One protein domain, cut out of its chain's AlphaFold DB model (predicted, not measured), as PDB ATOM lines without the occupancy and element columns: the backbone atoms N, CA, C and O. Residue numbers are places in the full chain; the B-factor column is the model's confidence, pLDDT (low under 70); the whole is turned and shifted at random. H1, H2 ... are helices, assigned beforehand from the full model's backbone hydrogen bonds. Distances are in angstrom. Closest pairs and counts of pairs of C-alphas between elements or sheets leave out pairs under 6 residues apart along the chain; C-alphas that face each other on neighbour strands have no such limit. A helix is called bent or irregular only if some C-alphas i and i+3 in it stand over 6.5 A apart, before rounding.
ATOM      1  N   ALA A   2     167.571 183.710 213.616       73.50
ATOM      2  CA  ALA A   2     167.575 185.056 214.218       73.50
ATOM      3  C   ALA A   2     168.850 185.326 215.042       73.50
ATOM      4  O   ALA A   2     169.488 186.354 214.843       73.50
ATOM      5  N   TYR A   3     169.277 184.347 215.845       76.00
ATOM      6  CA  TYR A   3     170.499 184.421 216.646       76.00
ATOM      7  C   TYR A   3     171.777 184.623 215.812       76.00
ATOM      8  O   TYR A   3     172.523 185.563 216.051       76.00
ATOM      9  N   VAL A   4     171.990 183.827 214.755       72.31
ATOM     10  CA  VAL A   4     173.152 183.986 213.849       72.31
ATOM     11  C   VAL A   4     173.161 185.346 213.154       72.31
ATOM     12  O   VAL A   4     174.222 185.935 212.962       72.31
ATOM     13  N   ARG A   5     171.987 185.877 212.790       77.25
ATOM     14  CA  ARG A   5     171.890 187.219 212.197       77.25
ATOM     15  C   ARG A   5     172.252 188.315 213.197       77.25
ATOM     16  O   ARG A   5     172.952 189.246 212.810       77.25
ATOM     17  N   GLN A   6     171.812 188.183 214.448       80.44
ATOM     18  CA  GLN A   6     172.186 189.101 215.521       80.44
ATOM     19  C   GLN A   6     173.692 189.046 215.786       80.44
ATOM     20  O   GLN A   6     174.349 190.079 215.769       80.44
ATOM     21  N   PHE A   7     174.257 187.841 215.896       79.62
ATOM     22  CA  PHE A   7     175.697 187.645 216.025       79.62
ATOM     23  C   PHE A   7     176.468 188.320 214.890       79.62
ATOM     24  O   PHE A   7     177.381 189.093 215.151       79.62
ATOM     25  N   ALA A   8     176.074 188.098 213.633       75.94
ATOM     26  CA  ALA A   8     176.731 188.735 212.495       75.94
ATOM     27  C   ALA A   8     176.683 190.272 212.579       75.94
ATOM     28  O   ALA A   8     177.632 190.941 212.177       75.94
ATOM     29  N   ALA A   9     175.601 190.858 213.101       81.06
ATOM     30  CA  ALA A   9     175.515 192.301 213.320       81.06
ATOM     31  C   ALA A   9     176.455 192.776 214.444       81.06
ATOM     32  O   ALA A   9     177.233 193.707 214.229       81.06
ATOM     33  N   ASP A  10     176.437 192.104 215.597       81.88
ATOM     34  CA  ASP A  10     177.271 192.439 216.761       81.88
ATOM     35  C   ASP A  10     178.767 192.287 216.453       81.88
ATOM     36  O   ASP A  10     179.610 193.082 216.885       81.88
ATOM     37  N   PHE A  11     179.109 191.282 215.652       78.12
ATOM     38  CA  PHE A  11     180.482 191.030 215.252       78.12
ATOM     39  C   PHE A  11     180.984 192.030 214.211       78.12
ATOM     40  O   PHE A  11     182.133 192.452 214.288       78.12
ATOM     41  N   ARG A  12     180.130 192.493 213.283       80.00
ATOM     42  CA  ARG A  12     180.476 193.611 212.387       80.00
ATOM     43  C   ARG A  12     180.759 194.892 213.161       80.00
ATOM     44  O   ARG A  12     181.674 195.619 212.787       80.00
ATOM     45  N   ALA A  13     179.982 195.182 214.206       82.94
ATOM     46  CA  ALA A  13     180.251 196.325 215.075       82.94
ATOM     47  C   ALA A  13     181.632 196.183 215.732       82.94
ATOM     48  O   ALA A  13     182.470 197.067 215.595       82.94
ATOM     49  N   THR A  14     181.913 195.005 216.291       83.25
ATOM     50  CA  THR A  14     183.210 194.701 216.917       83.25
ATOM     51  C   THR A  14     184.375 194.814 215.924       83.25
ATOM     52  O   THR A  14     185.410 195.384 216.247       83.25
ATOM     53  N   ALA A  15     184.216 194.327 214.690       78.75
ATOM     54  CA  ALA A  15     185.240 194.442 213.650       78.75
ATOM     55  C   ALA A  15     185.536 195.908 213.273       78.75
ATOM     56  O   ALA A  15     186.679 196.251 212.978       78.75
ATOM     57  N   ARG A  16     184.526 196.790 213.302       80.50
ATOM     58  CA  ARG A  16     184.733 198.236 213.099       80.50
ATOM     59  C   ARG A  16     185.489 198.866 214.260       80.50
ATOM     60  O   ARG A  16     186.389 199.661 214.005       80.50
ATOM     61  N   ASP A  17     185.159 198.491 215.492       84.12
ATOM     62  CA  ASP A  17     185.869 198.973 216.679       84.12
ATOM     63  C   ASP A  17     187.344 198.563 216.614       84.12
ATOM     64  O   ASP A  17     188.232 199.389 216.812       84.12
ATOM     65  N   ILE A  18     187.625 197.319 216.218       82.06
ATOM     66  CA  ILE A  18     188.994 196.819 216.071       82.06
ATOM     67  C   ILE A  18     189.752 197.526 214.943       82.06
ATOM     68  O   ILE A  18     190.928 197.821 215.105       82.06
ATOM     69  N   ARG A  19     189.098 197.870 213.825       76.69
ATOM     70  CA  ARG A  19     189.732 198.664 212.755       76.69
ATOM     71  C   ARG A  19     190.202 200.047 213.203       76.69
ATOM     72  O   ARG A  19     191.031 200.638 212.519       76.69
ATOM     73  N   SER A  20     189.639 200.590 214.281       82.62
ATOM     74  CA  SER A  20     190.092 201.871 214.831       82.62
ATOM     75  C   SER A  20     191.374 201.750 215.660       82.62
ATOM     76  O   SER A  20     191.980 202.768 215.980       82.62
ATOM     77  N   LEU A  21     191.785 200.520 215.986       83.81
ATOM     78  CA  LEU A  21     192.985 200.220 216.752       83.81
ATOM     79  C   LEU A  21     194.205 200.102 215.836       83.81
ATOM     80  O   LEU A  21     194.133 199.554 214.735       83.81
ATOM     81  N   ASP A  22     195.349 200.561 216.331       83.94
ATOM     82  CA  ASP A  22     196.645 200.269 215.729       83.94
ATOM     83  C   ASP A  22     197.088 198.859 216.134       83.94
ATOM     84  O   ASP A  22     197.613 198.633 217.221       83.94
ATOM     85  N   LEU A  23     196.868 197.888 215.251       81.12
ATOM     86  CA  LEU A  23     197.200 196.488 215.516       81.12
ATOM     87  C   LEU A  23     198.711 196.186 215.458       81.12
ATOM     88  O   LEU A  23     199.103 195.050 215.744       81.12
ATOM     89  N   THR A  24     199.554 197.167 215.097       80.69
ATOM     90  CA  THR A  24     201.019 197.067 215.223       80.69
ATOM     91  C   THR A  24     201.491 197.364 216.647       80.69
ATOM     92  O   THR A  24     202.549 196.882 217.057       80.69
ATOM     93  N   ASP A  25     200.688 198.092 217.426       87.19
ATOM     94  CA  ASP A  25     200.911 198.302 218.848       87.19
ATOM     95  C   ASP A  25     200.454 197.075 219.650       87.19
ATOM     96  O   ASP A  25     199.306 196.634 219.574       87.19
ATOM     97  N   GLY A  26     201.353 196.515 220.462       85.12
ATOM     98  CA  GLY A  26     201.080 195.282 221.203       85.12
ATOM     99  C   GLY A  26     199.944 195.404 222.228       85.12
ATOM    100  O   GLY A  26     199.247 194.421 222.488       85.12
ATOM    101  N   ALA A  27     199.721 196.587 222.809       88.88
ATOM    102  CA  ALA A  27     198.645 196.788 223.778       88.88
ATOM    103  C   ALA A  27     197.278 196.850 223.082       88.88
ATOM    104  O   ALA A  27     196.337 196.173 223.505       88.88
ATOM    105  N   GLN A  28     197.185 197.592 221.980       89.50
ATOM    106  CA  GLN A  28     195.982 197.675 221.154       89.50
ATOM    107  C   GLN A  28     195.674 196.357 220.429       89.50
ATOM    108  O   GLN A  28     194.512 195.957 220.340       89.50
ATOM    109  N   GLN A  29     196.696 195.613 220.003       86.50
ATOM    110  CA  GLN A  29     196.529 194.259 219.479       86.50
ATOM    111  C   GLN A  29     195.944 193.311 220.540       86.50
ATOM    112  O   GLN A  29     194.985 192.590 220.262       86.50
ATOM    113  N   ASN A  30     196.461 193.336 221.774       89.50
ATOM    114  CA  ASN A  30     195.896 192.545 222.872       89.50
ATOM    115  C   ASN A  30     194.453 192.952 223.194       89.50
ATOM    116  O   ASN A  30     193.612 192.087 223.439       89.50
ATOM    117  N   GLN A  31     194.134 194.246 223.137       90.69
ATOM    118  CA  GLN A  31     192.761 194.726 223.291       90.69
ATOM    119  C   GLN A  31     191.837 194.160 222.201       90.69
ATOM    120  O   GLN A  31     190.740 193.692 222.511       90.69
ATOM    121  N   ALA A  32     192.278 194.154 220.941       87.69
ATOM    122  CA  ALA A  32     191.528 193.556 219.840       87.69
ATOM    123  C   ALA A  32     191.282 192.055 220.063       87.69
ATOM    124  O   ALA A  32     190.171 191.569 219.838       87.69
ATOM    125  N   ILE A  33     192.297 191.331 220.546       89.06
ATOM    126  CA  ILE A  33     192.188 189.907 220.876       89.06
ATOM    127  C   ILE A  33     191.133 189.689 221.962       89.06
ATOM    128  O   ILE A  33     190.224 188.892 221.751       89.06
ATOM    129  N   GLU A  34     191.191 190.402 223.089       92.06
ATOM    130  CA  GLU A  34     190.226 190.198 224.179       92.06
ATOM    131  C   GLU A  34     188.788 190.554 223.770       92.06
ATOM    132  O   GLU A  34     187.847 189.851 224.150       92.06
ATOM    133  N   LEU A  35     188.600 191.583 222.934       89.88
ATOM    134  CA  LEU A  35     187.288 191.902 222.361       89.88
ATOM    135  C   LEU A  35     186.748 190.742 221.515       89.88
ATOM    136  O   LEU A  35     185.603 190.325 221.698       89.88
ATOM    137  N   LEU A  36     187.568 190.185 220.621       86.81
ATOM    138  CA  LEU A  36     187.174 189.042 219.794       86.81
ATOM    139  C   LEU A  36     186.912 187.789 220.626       86.81
ATOM    140  O   LEU A  36     185.921 187.103 220.382       86.81
ATOM    141  N   VAL A  37     187.760 187.509 221.618       90.56
ATOM    142  CA  VAL A  37     187.590 186.380 222.541       90.56
ATOM    143  C   VAL A  37     186.236 186.477 223.230       90.56
ATOM    144  O   VAL A  37     185.459 185.529 223.152       90.56
ATOM    145  N   SER A  38     185.923 187.631 223.825       90.88
ATOM    146  CA  SER A  38     184.654 187.857 224.521       90.88
ATOM    147  C   SER A  38     183.441 187.654 223.606       90.88
ATOM    148  O   SER A  38     182.462 187.014 223.994       90.88
ATOM    149  N   LYS A  39     183.496 188.160 222.368       88.75
ATOM    150  CA  LYS A  39     182.379 188.040 221.419       88.75
ATOM    151  C   LYS A  39     182.200 186.619 220.896       88.75
ATOM    152  O   LYS A  39     181.066 186.151 220.811       88.75
ATOM    153  N   LEU A  40     183.286 185.929 220.551       87.81
ATOM    154  CA  LEU A  40     183.234 184.562 220.027       87.81
ATOM    155  C   LEU A  40     182.855 183.555 221.117       87.81
ATOM    156  O   LEU A  40     182.015 182.693 220.870       87.81
ATOM    157  N   SER A  41     183.395 183.686 222.333       89.69
ATOM    158  CA  SER A  41     183.030 182.795 223.438       89.69
ATOM    159  C   SER A  41     181.585 183.017 223.889       89.69
ATOM    160  O   SER A  41     180.846 182.052 224.099       89.69
ATOM    161  N   GLY A  42     181.145 184.279 223.956       88.75
ATOM    162  CA  GLY A  42     179.753 184.638 224.219       88.75
ATOM    163  C   GLY A  42     178.804 184.073 223.162       88.75
ATOM    164  O   GLY A  42     177.751 183.537 223.507       88.75
ATOM    165  N   PHE A  43     179.201 184.107 221.887       85.81
ATOM    166  CA  PHE A  43     178.433 183.485 220.812       85.81
ATOM    167  C   PHE A  43     178.286 181.974 220.993       85.81
ATOM    168  O   PHE A  43     177.156 181.482 220.940       85.81
ATOM    169  N   SER A  44     179.387 181.251 221.224       86.69
ATOM    170  CA  SER A  44     179.363 179.794 221.402       86.69
ATOM    171  C   SER A  44     178.503 179.380 222.599       86.69
ATOM    172  O   SER A  44     177.706 178.451 222.478       86.69
ATOM    173  N   ARG A  45     178.579 180.113 223.721       87.81
ATOM    174  CA  ARG A  45     177.717 179.863 224.888       87.81
ATOM    175  C   ARG A  45     176.254 180.193 224.629       87.81
ATOM    176  O   ARG A  45     175.388 179.381 224.920       87.81
ATOM    177  N   GLY A  46     175.957 181.346 224.033       86.06
ATOM    178  CA  GLY A  46     174.572 181.697 223.719       86.06
ATOM    179  C   GLY A  46     173.948 180.746 222.691       86.06
ATOM    180  O   GLY A  46     172.755 180.465 222.773       86.06
ATOM    181  N   LYS A  47     174.747 180.176 221.776       82.06
ATOM    182  CA  LYS A  47     174.296 179.124 220.853       82.06
ATOM    183  C   LYS A  47     173.913 177.860 221.626       82.06
ATOM    184  O   LYS A  47     172.856 177.296 221.354       82.06
ATOM    185  N   LEU A  48     174.733 177.457 222.603       83.81
ATOM    186  CA  LEU A  48     174.452 176.316 223.474       83.81
ATOM    187  C   LEU A  48     173.158 176.516 224.272       83.81
ATOM    188  O   LEU A  48     172.308 175.631 224.235       83.81
ATOM    189  N   ALA A  49     172.970 177.687 224.881       83.25
ATOM    190  CA  ALA A  49     171.797 177.997 225.697       83.25
ATOM    191  C   ALA A  49     170.498 178.131 224.879       83.25
ATOM    192  O   ALA A  49     169.421 177.762 225.346       83.25
ATOM    193  N   GLN A  50     170.570 178.686 223.663       80.56
ATOM    194  CA  GLN A  50     169.378 178.954 222.849       80.56
ATOM    195  C   GLN A  50     168.945 177.780 221.974       80.56
ATOM    196  O   GLN A  50     167.760 177.681 221.657       80.56
ATOM    197  N   ASP A  51     169.878 176.933 221.529       78.31
ATOM    198  CA  ASP A  51     169.572 175.911 220.524       78.31
ATOM    199  C   ASP A  51     170.490 174.677 220.619       78.31
ATOM    200  O   ASP A  51     171.094 174.234 219.635       78.31
ATOM    201  N   THR A  52     170.599 174.090 221.820       82.69
ATOM    202  CA  THR A  52     171.367 172.852 222.059       82.69
ATOM    203  C   THR A  52     170.972 171.730 221.091       82.69
ATOM    204  O   THR A  52     171.829 170.992 220.612       82.69
ATOM    205  N   GLN A  53     169.679 171.595 220.767       80.25
ATOM    206  CA  GLN A  53     169.186 170.549 219.863       80.25
ATOM    207  C   GLN A  53     169.692 170.729 218.428       80.25
ATOM    208  O   GLN A  53     170.097 169.746 217.798       80.25
ATOM    209  N   MET A  54     169.715 171.961 217.908       78.50
ATOM    210  CA  MET A  54     170.323 172.238 216.606       78.50
ATOM    211  C   MET A  54     171.825 171.970 216.637       78.50
ATOM    212  O   MET A  54     172.336 171.343 215.718       78.50
ATOM    213  N   LEU A  55     172.520 172.380 217.699       81.00
ATOM    214  CA  LEU A  55     173.949 172.109 217.889       81.00
ATOM    215  C   LEU A  55     174.264 170.609 217.851       81.00
ATOM    216  O   LEU A  55     175.144 170.184 217.105       81.00
ATOM    217  N   ILE A  56     173.513 169.794 218.594       82.38
ATOM    218  CA  ILE A  56     173.651 168.330 218.572       82.38
ATOM    219  C   ILE A  56     173.385 167.792 217.163       82.38
ATOM    220  O   ILE A  56     174.134 166.945 216.677       82.38
ATOM    221  N   SER A  57     172.361 168.311 216.482       78.25
ATOM    222  CA  SER A  57     172.041 167.918 215.107       78.25
ATOM    223  C   SER A  57     173.189 168.248 214.147       78.25
ATOM    224  O   SER A  57     173.598 167.393 213.368       78.25
ATOM    225  N   GLU A  58     173.766 169.450 214.231       78.75
ATOM    226  CA  GLU A  58     174.932 169.865 213.441       78.75
ATOM    227  C   GLU A  58     176.132 168.937 213.660       78.75
ATOM    228  O   GLU A  58     176.765 168.523 212.686       78.75
ATOM    229  N   GLN A  59     176.423 168.562 214.910       79.31
ATOM    230  CA  GLN A  59     177.502 167.616 215.208       79.31
ATOM    231  C   GLN A  59     177.202 166.222 214.652       79.31
ATOM    232  O   GLN A  59     178.059 165.610 214.018       79.31
ATOM    233  N   ALA A  60     175.973 165.732 214.802       76.31
ATOM    234  CA  ALA A  60     175.590 164.421 214.297       76.31
ATOM    235  C   ALA A  60     175.612 164.351 212.752       76.31
ATOM    236  O   ALA A  60     175.944 163.308 212.186       76.31
ATOM    237  N   PHE A  61     175.366 165.472 212.057       73.69
ATOM    238  CA  PHE A  61     175.610 165.593 210.614       73.69
ATOM    239  C   PHE A  61     177.090 165.545 210.241       73.69
ATOM    240  O   PHE A  61     177.423 164.945 209.220       73.69
ATOM    241  N   ARG A  62     177.981 166.166 211.028       73.31
ATOM    242  CA  ARG A  62     179.433 166.140 210.760       73.31
ATOM    243  C   ARG A  62     180.005 164.726 210.783       73.31
ATOM    244  O   ARG A  62     180.931 164.456 210.029       73.31
ATOM    245  N   TYR A  63     179.444 163.844 211.605       68.25
ATOM    246  CA  TYR A  63     179.822 162.429 211.666       68.25
ATOM    247  C   TYR A  63     179.042 161.537 210.687       68.25
ATOM    248  O   TYR A  63     179.138 160.320 210.777       68.25
ATOM    249  N   GLU A  64     178.255 162.124 209.775       65.62
ATOM    250  CA  GLU A  64     177.414 161.406 208.801       65.62
ATOM    251  C   GLU A  64     176.385 160.449 209.435       65.62
ATOM    252  O   GLU A  64     175.821 159.589 208.763       65.62
ATOM    253  N   VAL A  65     176.081 160.625 210.726       62.28
ATOM    254  CA  VAL A  65     175.192 159.731 211.485       62.28
ATOM    255  C   VAL A  65     173.709 159.985 211.160       62.28
ATOM    256  O   VAL A  65     172.868 159.122 211.403       62.28
ATOM    257  N   PHE A  66     173.361 161.133 210.559       58.56
ATOM    258  CA  PHE A  66     171.979 161.486 210.198       58.56
ATOM    259  C   PHE A  66     171.671 161.392 208.697       58.56
ATOM    260  O   PHE A  66     172.344 161.993 207.857       58.56
ATOM    261  N   VAL A  67     170.564 160.706 208.384       61.88
ATOM    262  CA  VAL A  67     170.117 160.363 207.018       61.88
ATOM    263  C   VAL A  67     168.920 161.221 206.546       61.88
ATOM    264  O   VAL A  67     168.503 161.127 205.396       61.88
ATOM    265  N   GLU A  68     168.357 162.103 207.388       73.06
ATOM    266  CA  GLU A  68     167.175 162.903 207.010       73.06
ATOM    267  C   GLU A  68     167.552 164.184 206.239       73.06
ATOM    268  O   GLU A  68     168.093 165.153 206.783       73.06
ATOM    269  N   GLU A  69     167.211 164.215 204.949       75.69
ATOM    270  CA  GLU A  69     167.595 165.265 203.995       75.69
ATOM    271  C   GLU A  69     167.111 166.676 204.379       75.69
ATOM    272  O   GLU A  69     167.802 167.675 204.156       75.69
ATOM    273  N   ARG A  70     165.946 166.778 205.026       75.56
ATOM    274  CA  ARG A  70     165.401 168.064 205.483       75.56
ATOM    275  C   ARG A  70     166.278 168.706 206.558       75.56
ATOM    276  O   ARG A  70     166.529 169.912 206.504       75.56
ATOM    277  N   VAL A  71     166.762 167.910 207.509       71.44
ATOM    278  CA  VAL A  71     167.608 168.407 208.600       71.44
ATOM    279  C   VAL A  71     169.019 168.702 208.074       71.44
ATOM    280  O   VAL A  71     169.591 169.731 208.430       71.44
ATOM    281  N   ARG A  72     169.514 167.918 207.099       75.19
ATOM    282  CA  ARG A  72     170.750 168.226 206.355       75.19
ATOM    283  C   ARG A  72     170.684 169.612 205.718       75.19
ATOM    284  O   ARG A  72     171.613 170.405 205.866       75.19
ATOM    285  N   LYS A  73     169.591 169.926 205.015       78.94
ATOM    286  CA  LYS A  73     169.413 171.233 204.364       78.94
ATOM    287  C   LYS A  73     169.438 172.378 205.381       78.94
ATOM    288  O   LYS A  73     170.079 173.396 205.130       78.94
ATOM    289  N   LEU A  74     168.786 172.203 206.530       74.50
ATOM    290  CA  LEU A  74     168.750 173.216 207.584       74.50
ATOM    291  C   LEU A  74     170.131 173.447 208.219       74.50
ATOM    292  O   LEU A  74     170.553 174.599 208.337       74.50
ATOM    293  N   ALA A  75     170.857 172.373 208.539       73.62
ATOM    294  CA  ALA A  75     172.221 172.443 209.063       73.62
ATOM    295  C   ALA A  75     173.181 173.121 208.066       73.62
ATOM    296  O   ALA A  75     173.969 173.989 208.442       73.62
ATOM    297  N   LEU A  76     173.073 172.801 206.769       76.44
ATOM    298  CA  LEU A  76     173.865 173.450 205.716       76.44
ATOM    299  C   LEU A  76     173.578 174.950 205.613       76.44
ATOM    300  O   LEU A  76     174.519 175.739 205.539       76.44
ATOM    301  N   MET A  77     172.304 175.354 205.644       79.50
ATOM    302  CA  MET A  77     171.924 176.770 205.627       79.50
ATOM    303  C   MET A  77     172.482 177.521 206.839       79.50
ATOM    304  O   MET A  77     172.950 178.651 206.704       79.50
ATOM    305  N   HIS A  78     172.449 176.898 208.020       75.38
ATOM    306  CA  HIS A  78     172.943 177.511 209.250       75.38
ATOM    307  C   HIS A  78     174.462 177.695 209.210       75.38
ATOM    308  O   HIS A  78     174.965 178.802 209.427       75.38
ATOM    309  N   ARG A  79     175.182 176.647 208.793       76.56
ATOM    310  CA  ARG A  79     176.629 176.684 208.571       76.56
ATOM    311  C   ARG A  79     177.026 177.744 207.547       76.56
ATOM    312  O   ARG A  79     177.992 178.468 207.763       76.56
ATOM    313  N   GLN A  80     176.288 177.854 206.443       82.00
ATOM    314  CA  GLN A  80     176.583 178.825 205.390       82.00
ATOM    315  C   GLN A  80     176.395 180.268 205.872       82.00
ATOM    316  O   GLN A  80     177.217 181.124 205.550       82.00
ATOM    317  N   ALA A  81     175.360 180.539 206.672       79.62
ATOM    318  CA  ALA A  81     175.146 181.862 207.253       79.62
ATOM    319  C   ALA A  81     176.285 182.259 208.205       79.62
ATOM    320  O   ALA A  81     176.803 183.371 208.106       79.62
ATOM    321  N   LEU A  82     176.706 181.342 209.083       78.88
ATOM    322  CA  LEU A  82     177.804 181.589 210.019       78.88
ATOM    323  C   LEU A  82     179.145 181.760 209.290       78.88
ATOM    324  O   LEU A  82     179.849 182.733 209.532       78.88
ATOM    325  N   SER A  83     179.457 180.881 208.336       82.88
ATOM    326  CA  SER A  83     180.677 180.976 207.526       82.88
ATOM    327  C   SER A  83     180.732 182.266 206.703       82.88
ATOM    328  O   SER A  83     181.787 182.887 206.630       82.88
ATOM    329  N   SER A  84     179.600 182.715 206.146       83.06
ATOM    330  CA  SER A  84     179.537 183.991 205.421       83.06
ATOM    331  C   SER A  84     179.817 185.178 206.343       83.06
ATOM    332  O   SER A  84     180.537 186.090 205.948       83.06
ATOM    333  N   ALA A  85     179.293 185.152 207.573       80.25
ATOM    334  CA  ALA A  85     179.581 186.182 208.564       80.25
ATOM    335  C   ALA A  85     181.072 186.191 208.929       80.25
ATOM    336  O   ALA A  85     181.708 187.236 208.845       80.25
ATOM    337  N   VAL A  86     181.643 185.027 209.257       82.88
ATOM    338  CA  VAL A  86     183.069 184.883 209.597       82.88
ATOM    339  C   VAL A  86     183.971 185.350 208.450       82.88
ATOM    340  O   VAL A  86     184.918 186.089 208.702       82.88
ATOM    341  N   LYS A  87     183.644 185.013 207.196       84.94
ATOM    342  CA  LYS A  87     184.370 185.500 206.014       84.94
ATOM    343  C   LYS A  87     184.291 187.015 205.853       84.94
ATOM    344  O   LYS A  87     185.291 187.669 205.581       84.94
ATOM    345  N   GLU A  88     183.104 187.594 206.005       80.50
ATOM    346  CA  GLU A  88     182.945 189.049 205.940       80.50
ATOM    347  C   GLU A  88     183.842 189.742 206.976       80.50
ATOM    348  O   GLU A  88     184.473 190.756 206.687       80.50
ATOM    349  N   ILE A  89     183.960 189.152 208.165       73.50
ATOM    350  CA  ILE A  89     184.805 189.663 209.241       73.50
ATOM    351  C   ILE A  89     186.293 189.514 208.918       73.50
ATOM    352  O   ILE A  89     187.031 190.470 209.127       73.50
ATOM    353  N   THR A  90     186.757 188.373 208.402       78.69
ATOM    354  CA  THR A  90     188.179 188.204 208.046       78.69
ATOM    355  C   THR A  90     188.606 189.189 206.958       78.69
ATOM    356  O   THR A  90     189.672 189.795 207.069       78.69
ATOM    357  N   VAL A  91     187.733 189.462 205.980       81.62
ATOM    358  CA  VAL A  91     187.934 190.546 204.999       81.62
ATOM    359  C   VAL A  91     187.990 191.911 205.688       81.62
ATOM    360  O   VAL A  91     188.875 192.723 205.408       81.62
ATOM    361  N   LEU A  92     187.066 192.185 206.614       74.94
ATOM    362  CA  LEU A  92     187.103 193.425 207.386       74.94
ATOM    363  C   LEU A  92     188.395 193.543 208.203       74.94
ATOM    364  O   LEU A  92     188.910 194.641 208.338       74.94
ATOM    365  N   MET A  93     188.986 192.458 208.672       72.31
ATOM    366  CA  MET A  93     190.237 192.502 209.428       72.31
ATOM    367  C   MET A  93     191.494 192.649 208.557       72.31
ATOM    368  O   MET A  93     192.589 192.744 209.097       72.31
ATOM    369  N   GLY A  94     191.347 192.722 207.228       74.50
ATOM    370  CA  GLY A  94     192.464 192.943 206.305       74.50
ATOM    371  C   GLY A  94     193.166 191.666 205.843       74.50
ATOM    372  O   GLY A  94     194.237 191.757 205.252       74.50
ATOM    373  N   SER A  95     192.569 190.490 206.071       79.62
ATOM    374  CA  SER A  95     193.128 189.227 205.582       79.62
ATOM    375  C   SER A  95     193.252 189.217 204.053       79.62
ATOM    376  O   SER A  95     192.297 189.534 203.338       79.62
ATOM    377  N   GLN A  96     194.418 188.792 203.558       80.06
ATOM    378  CA  GLN A  96     194.653 188.518 202.135       80.06
ATOM    379  C   GLN A  96     194.213 187.103 201.720       80.06
ATOM    380  O   GLN A  96     194.056 186.836 200.530       80.06
ATOM    381  N   MET A  97     193.968 186.217 202.691       83.31
ATOM    382  CA  MET A  97     193.541 184.822 202.520       83.31
ATOM    383  C   MET A  97     192.220 184.583 203.266       83.31
ATOM    384  O   MET A  97     192.077 183.684 204.094       83.31
ATOM    385  N   ALA A  98     191.244 185.464 203.028       82.62
ATOM    386  CA  ALA A  98     190.049 185.559 203.863       82.62
ATOM    387  C   ALA A  98     189.173 184.295 203.855       82.62
ATOM    388  O   ALA A  98     188.443 184.067 204.821       82.62
ATOM    389  N   ASP A  99     189.223 183.500 202.782       83.88
ATOM    390  CA  ASP A  99     188.523 182.217 202.675       83.88
ATOM    391  C   ASP A  99     189.160 181.152 203.575       83.88
ATOM    392  O   ASP A  99     188.463 180.499 204.357       83.88
ATOM    393  N   GLU A 100     190.482 181.013 203.507       85.44
ATOM    394  CA  GLU A 100     191.266 180.096 204.326       85.44
ATOM    395  C   GLU A 100     191.181 180.475 205.808       85.44
ATOM    396  O   GLU A 100     190.838 179.633 206.640       85.44
ATOM    397  N   ASP A 101     191.384 181.750 206.137       83.00
ATOM    398  CA  ASP A 101     191.311 182.240 207.515       83.00
ATOM    399  C   ASP A 101     189.917 182.030 208.111       83.00
ATOM    400  O   ASP A 101     189.776 181.580 209.251       83.00
ATOM    401  N   ALA A 102     188.863 182.284 207.329       83.94
ATOM    402  CA  ALA A 102     187.500 182.037 207.776       83.94
ATOM    403  C   ALA A 102     187.240 180.546 208.017       83.94
ATOM    404  O   ALA A 102     186.571 180.190 208.990       83.94
ATOM    405  N   ALA A 103     187.774 179.664 207.168       86.00
ATOM    406  CA  ALA A 103     187.660 178.225 207.359       86.00
ATOM    407  C   ALA A 103     188.362 177.761 208.647       86.00
ATOM    408  O   ALA A 103     187.808 176.932 209.376       86.00
ATOM    409  N   ILE A 104     189.531 178.325 208.970       86.06
ATOM    410  CA  ILE A 104     190.257 178.006 210.205       86.06
ATOM    411  C   ILE A 104     189.486 178.510 211.433       86.06
ATOM    412  O   ILE A 104     189.265 177.737 212.368       86.06
ATOM    413  N   VAL A 105     188.992 179.755 211.419       84.88
ATOM    414  CA  VAL A 105     188.143 180.296 212.500       84.88
ATOM    415  C   VAL A 105     186.919 179.403 212.718       84.88
ATOM    416  O   VAL A 105     186.602 179.039 213.852       84.88
ATOM    417  N   MET A 106     186.252 178.987 211.639       86.81
ATOM    418  CA  MET A 106     185.108 178.074 211.708       86.81
ATOM    419  C   MET A 106     185.480 176.715 212.312       86.81
ATOM    420  O   MET A 106     184.710 176.166 213.098       86.81
ATOM    421  N   ALA A 107     186.647 176.159 211.975       87.88
ATOM    422  CA  ALA A 107     187.117 174.902 212.553       87.88
ATOM    423  C   ALA A 107     187.330 175.017 214.072       87.88
ATOM    424  O   ALA A 107     186.911 174.128 214.816       87.88
ATOM    425  N   VAL A 108     187.910 176.132 214.530       89.25
ATOM    426  CA  VAL A 108     188.100 176.427 215.957       89.25
ATOM    427  C   VAL A 108     186.757 176.571 216.673       89.25
ATOM    428  O   VAL A 108     186.550 175.941 217.710       89.25
ATOM    429  N   LEU A 109     185.810 177.327 216.105       87.06
ATOM    430  CA  LEU A 109     184.471 177.486 216.683       87.06
ATOM    431  C   LEU A 109     183.739 176.151 216.818       87.06
ATOM    432  O   LEU A 109     183.168 175.872 217.867       87.06
ATOM    433  N   HIS A 110     183.806 175.290 215.805       86.56
ATOM    434  CA  HIS A 110     183.201 173.964 215.888       86.56
ATOM    435  C   HIS A 110     183.836 173.073 216.965       86.56
ATOM    436  O   HIS A 110     183.134 172.255 217.561       86.56
ATOM    437  N   ALA A 111     185.149 173.187 217.196       87.38
ATOM    438  CA  ALA A 111     185.828 172.452 218.262       87.38
ATOM    439  C   ALA A 111     185.381 172.945 219.648       87.38
ATOM    440  O   ALA A 111     185.090 172.133 220.522       87.38
ATOM    441  N   ILE A 112     185.251 174.264 219.813       90.19
ATOM    442  CA  ILE A 112     184.752 174.898 221.038       90.19
ATOM    443  C   ILE A 112     183.307 174.497 221.322       90.19
ATOM    444  O   ILE A 112     182.985 174.124 222.443       90.19
ATOM    445  N   GLU A 113     182.434 174.551 220.316       87.88
ATOM    446  CA  GLU A 113     181.032 174.150 220.446       87.88
ATOM    447  C   GLU A 113     180.900 172.682 220.857       87.88
ATOM    448  O   GLU A 113     180.105 172.356 221.734       87.88
ATOM    449  N   TYR A 114     181.703 171.798 220.257       86.81
ATOM    450  CA  TYR A 114     181.737 170.392 220.645       86.81
ATOM    451  C   TYR A 114     182.217 170.213 222.088       86.81
ATOM    452  O   TYR A 114     181.610 169.465 222.846       86.81
ATOM    453  N   GLN A 115     183.265 170.932 222.489       85.75
ATOM    454  CA  GLN A 115     183.765 170.864 223.855       85.75
ATOM    455  C   GLN A 115     182.742 171.391 224.870       85.75
ATOM    456  O   GLN A 115     182.516 170.748 225.885       85.75
ATOM    457  N   LEU A 116     182.062 172.501 224.576       88.31
ATOM    458  CA  LEU A 116     180.986 173.034 225.416       88.31
ATOM    459  C   LEU A 116     179.809 172.060 225.556       88.31
ATOM    460  O   LEU A 116     179.209 171.982 226.623       88.31
ATOM    461  N   LEU A 117     179.488 171.291 224.508       87.12
ATOM    462  CA  LEU A 117     178.466 170.240 224.590       87.12
ATOM    463  C   LEU A 117     178.856 169.105 225.551       87.12
ATOM    464  O   LEU A 117     177.967 168.485 226.128       87.12
ATOM    465  N   LEU A 118     180.154 168.815 225.702       85.94
ATOM    466  CA  LEU A 118     180.653 167.762 226.594       85.94
ATOM    467  C   LEU A 118     180.886 168.258 228.026       85.94
ATOM    468  O   LEU A 118     180.505 167.581 228.977       85.94
ATOM    469  N   ASP A 119     181.512 169.426 228.163       85.75
ATOM    470  CA  ASP A 119     181.982 169.973 229.439       85.75
ATOM    471  C   ASP A 119     180.912 170.834 230.140       85.75
ATOM    472  O   ASP A 119     181.024 171.106 231.335       85.75
ATOM    473  N   GLY A 120     179.872 171.264 229.416       77.56
ATOM    474  CA  GLY A 120     178.840 172.180 229.906       77.56
ATOM    475  C   GLY A 120     179.216 173.666 229.790       77.56
ATOM    476  O   GLY A 120     180.323 174.034 229.390       77.56
ATOM    477  N   GLU A 121     178.265 174.544 230.130       73.94
ATOM    478  CA  GLU A 121     178.373 176.005 229.940       73.94
ATOM    479  C   GLU A 121     179.468 176.677 230.794       73.94
ATOM    480  O   GLU A 121     180.004 177.717 230.394       73.94
ATOM    481  N   ASP A 122     179.840 176.061 231.921       74.62
ATOM    482  CA  ASP A 122     180.815 176.584 232.890       74.62
ATOM    483  C   ASP A 122     182.283 176.404 232.456       74.62
ATOM    484  O   ASP A 122     183.202 176.872 233.130       74.62
ATOM    485  N   SER A 123     182.533 175.745 231.320       82.50
ATOM    486  CA  SER A 123     183.885 175.574 230.785       82.50
ATOM    487  C   SER A 123     184.475 176.908 230.315       82.50
ATOM    488  O   SER A 123     183.862 177.640 229.536       82.50
ATOM    489  N   ASP A 124     185.705 177.211 230.732       84.31
ATOM    490  CA  ASP A 124     186.525 178.339 230.258       84.31
ATOM    491  C   ASP A 124     187.382 177.972 229.027       84.31
ATOM    492  O   ASP A 124     188.201 178.763 228.544       84.31
ATOM    493  N   ALA A 125     187.207 176.757 228.495       82.50
ATOM    494  CA  ALA A 125     187.874 176.308 227.280       82.50
ATOM    495  C   ALA A 125     187.681 177.246 226.069       82.50
ATOM    496  O   ALA A 125     188.685 177.490 225.387       82.50
ATOM    497  N   PRO A 126     186.483 177.821 225.804       88.19
ATOM    498  CA  PRO A 126     186.289 178.746 224.690       88.19
ATOM    499  C   PRO A 126     187.284 179.908 224.720       88.19
ATOM    500  O   PRO A 126     187.996 180.140 223.745       88.19
ATOM    501  N   GLU A 127     187.392 180.605 225.854       91.25
ATOM    502  CA  GLU A 127     188.266 181.763 226.019       91.25
ATOM    503  C   GLU A 127     189.727 181.396 225.817       91.25
ATOM    504  O   GLU A 127     190.449 182.109 225.122       91.25
ATOM    505  N   ARG A 128     190.182 180.294 226.423       90.50
ATOM    506  CA  ARG A 128     191.587 179.882 226.321       90.50
ATOM    507  C   ARG A 128     191.971 179.529 224.889       90.50
ATOM    508  O   ARG A 128     193.029 179.960 224.425       90.50
ATOM    509  N   ILE A 129     191.127 178.761 224.195       90.12
ATOM    510  CA  ILE A 129     191.378 178.323 222.817       90.12
ATOM    511  C   ILE A 129     191.357 179.527 221.874       90.12
ATOM    512  O   ILE A 129     192.302 179.717 221.106       90.12
ATOM    513  N   LEU A 130     190.324 180.371 221.967       90.75
ATOM    514  CA  LEU A 130     190.189 181.566 221.133       90.75
ATOM    515  C   LEU A 130     191.340 182.535 221.355       90.75
ATOM    516  O   LEU A 130     191.927 182.994 220.380       90.75
ATOM    517  N   ARG A 131     191.706 182.803 222.613       92.25
ATOM    518  CA  ARG A 131     192.825 183.693 222.935       92.25
ATOM    519  C   ARG A 131     194.108 183.176 222.310       92.25
ATOM    520  O   ARG A 131     194.778 183.916 221.601       92.25
ATOM    521  N   ARG A 132     194.420 181.888 222.500       89.94
ATOM    522  CA  ARG A 132     195.625 181.285 221.920       89.94
ATOM    523  C   ARG A 132     195.636 181.391 220.398       89.94
ATOM    524  O   ARG A 132     196.670 181.730 219.832       89.94
ATOM    525  N   TYR A 133     194.517 181.088 219.749       86.94
ATOM    526  CA  TYR A 133     194.407 181.134 218.297       86.94
ATOM    527  C   TYR A 133     194.545 182.561 217.747       86.94
ATOM    528  O   TYR A 133     195.368 182.810 216.869       86.94
ATOM    529  N   LEU A 134     193.807 183.515 218.313       86.25
ATOM    530  CA  LEU A 134     193.816 184.908 217.873       86.25
ATOM    531  C   LEU A 134     195.167 185.586 218.114       86.25
ATOM    532  O   LEU A 134     195.598 186.364 217.269       86.25
ATOM    533  N   SER A 135     195.879 185.243 219.192       86.75
ATOM    534  CA  SER A 135     197.257 185.703 219.409       86.75
ATOM    535  C   SER A 135     198.245 185.199 218.352       86.75
ATOM    536  O   SER A 135     199.265 185.844 218.137       86.75
ATOM    537  N   MET A 136     197.980 184.060 217.701       84.19
ATOM    538  CA  MET A 136     198.811 183.573 216.590       84.19
ATOM    539  C   MET A 136     198.421 184.223 215.258       84.19
ATOM    540  O   MET A 136     199.293 184.498 214.441       84.19
ATOM    541  N   LEU A 137     197.127 184.476 215.052       79.12
ATOM    542  CA  LEU A 137     196.589 184.987 213.791       79.12
ATOM    543  C   LEU A 137     196.745 186.508 213.638       79.12
ATOM    544  O   LEU A 137     197.082 186.982 212.557       79.12
ATOM    545  N   MET A 138     196.540 187.282 214.706       79.50
ATOM    546  CA  MET A 138     196.574 188.749 214.647       79.50
ATOM    547  C   MET A 138     197.878 189.324 214.079       79.50
ATOM    548  O   MET A 138     197.791 190.161 213.185       79.50
ATOM    549  N   PRO A 139     199.076 188.872 214.493       76.00
ATOM    550  CA  PRO A 139     200.319 189.358 213.898       76.00
ATOM    551  C   PRO A 139     200.419 189.104 212.384       76.00
ATOM    552  O   PRO A 139     200.923 189.956 211.657       76.00
ATOM    553  N   MET A 140     199.893 187.971 211.898       70.88
ATOM    554  CA  MET A 140     199.907 187.610 210.470       70.88
ATOM    555  C   MET A 140     198.958 188.477 209.636       70.88
ATOM    556  O   MET A 140     199.245 188.770 208.480       70.88
ATOM    557  N   LEU A 141     197.847 188.933 210.224       66.50
ATOM    558  CA  LEU A 141     196.920 189.858 209.564       66.50
ATOM    559  C   LEU A 141     197.487 191.278 209.423       66.50
ATOM    560  O   LEU A 141     197.055 192.030 208.553       66.50
ATOM    561  N   VAL A 142     198.432 191.656 210.288       64.69
ATOM    562  CA  VAL A 142     198.995 193.012 210.365       64.69
ATOM    563  C   VAL A 142     200.285 193.144 209.553       64.69
ATOM    564  O   VAL A 142     200.593 194.232 209.069       64.69
ATOM    565  N   GLN A 143     201.034 192.052 209.376       59.09
ATOM    566  CA  GLN A 143     202.291 192.020 208.623       59.09
ATOM    567  C   GLN A 143     202.292 190.848 207.627       59.09
ATOM    568  O   GLN A 143     202.790 189.769 207.949       59.09
TER     569      GLN A 143
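What this domain is: This is residues 2 to 143 of the 147 residues of an uncharacterized protein of Pseudomonas sp. (UniProt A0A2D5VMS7). Three long helical rods, H3, H1 and the long arm H2a of the bent helix H2, run side by side as a trough with H1 in the middle, and the hairpin of H4 and H5 crosses its open side, H4 packing on both H3 and H2a, H5 on H2a. At one end the short arm H2b turns off from H2a and packs on the beginning of H3. The 142 printed residues hold five named helices, H1 to H5 in order, and no named strand: the class is all helix. The whole is compact, with a radius of gyration of the C-alphas of 15.4 A, but elongated, with spans of 49 by 30 by 24 A.

How they stand to each other: Start at H1, residues 2 to 19. Next look at H2, residues 26 to 62, one helix by its hydrogen bonds but bent: C-alphas 50 and 53 are 8.9 A apart, and its arms H2a, residues 26 to 50, and H2b, residues 53 to 62, stand about perpendicular at 75 degrees. H1 and H2a are a hairpin, opposite ways at a shallow tilt of 4 degrees; their closest C-alphas, of Ile 18 and Ala 32, are 5.6 A apart. H3, residues 69 to 92, touches H1 at Ala 85 and Ala 8, C-alphas 5.5 A apart, and runs the same way at 13 degrees, a shallow tilt; H3 and H2a are apart. With residues 71 to 75 alone H3 touches H2b, about perpendicular at 90 degrees, closest at the C-alphas of Ala 75 and Glu 58, 5.8 A. H4, residues 98 to 119, touches H3 at a steep tilt of 57 degrees, closest at the C-alphas of Ala 102 and Lys 87, 5.0 A, and H2a at a steep tilt of 53 degrees, closest at those of Glu 113 and Ser 44, 6.0 A. H5, residues 125 to 142, forms a hairpin with H4, closest at the C-alphas of Pro 126 and Ile 112, 5.5 A, and touches H2a, closest at those of Pro 126 and Ser 41, 5.3 A. Each O i to N i+4 pair is within hydrogen-bond range in H1, H2a, H2b, H3 and H4; in H5 12 of 14 are.

Where its parts are: Find C-alpha 2 at (167.575, 185.056, 214.218); from there H1 runs 26.0 A. H2a measures 35.7 A, H2b 14.4 A, H3 34.4 A and H4 31.0 A. H5 runs 26.2 A to C-alpha 142 at (198.995, 193.012, 210.365), with a kink of 32 degrees near residue 136; it is only just irregular, C-alphas 136 and 139 being 6.6 A apart.

The domain as a whole: The C-alphas farthest apart, of Asp 25 and Glu 68, are 50.3 A apart. The printed part has no cut and no long link. Look for pLDDT under 70 at residues 63 to 67 and 141 to 143.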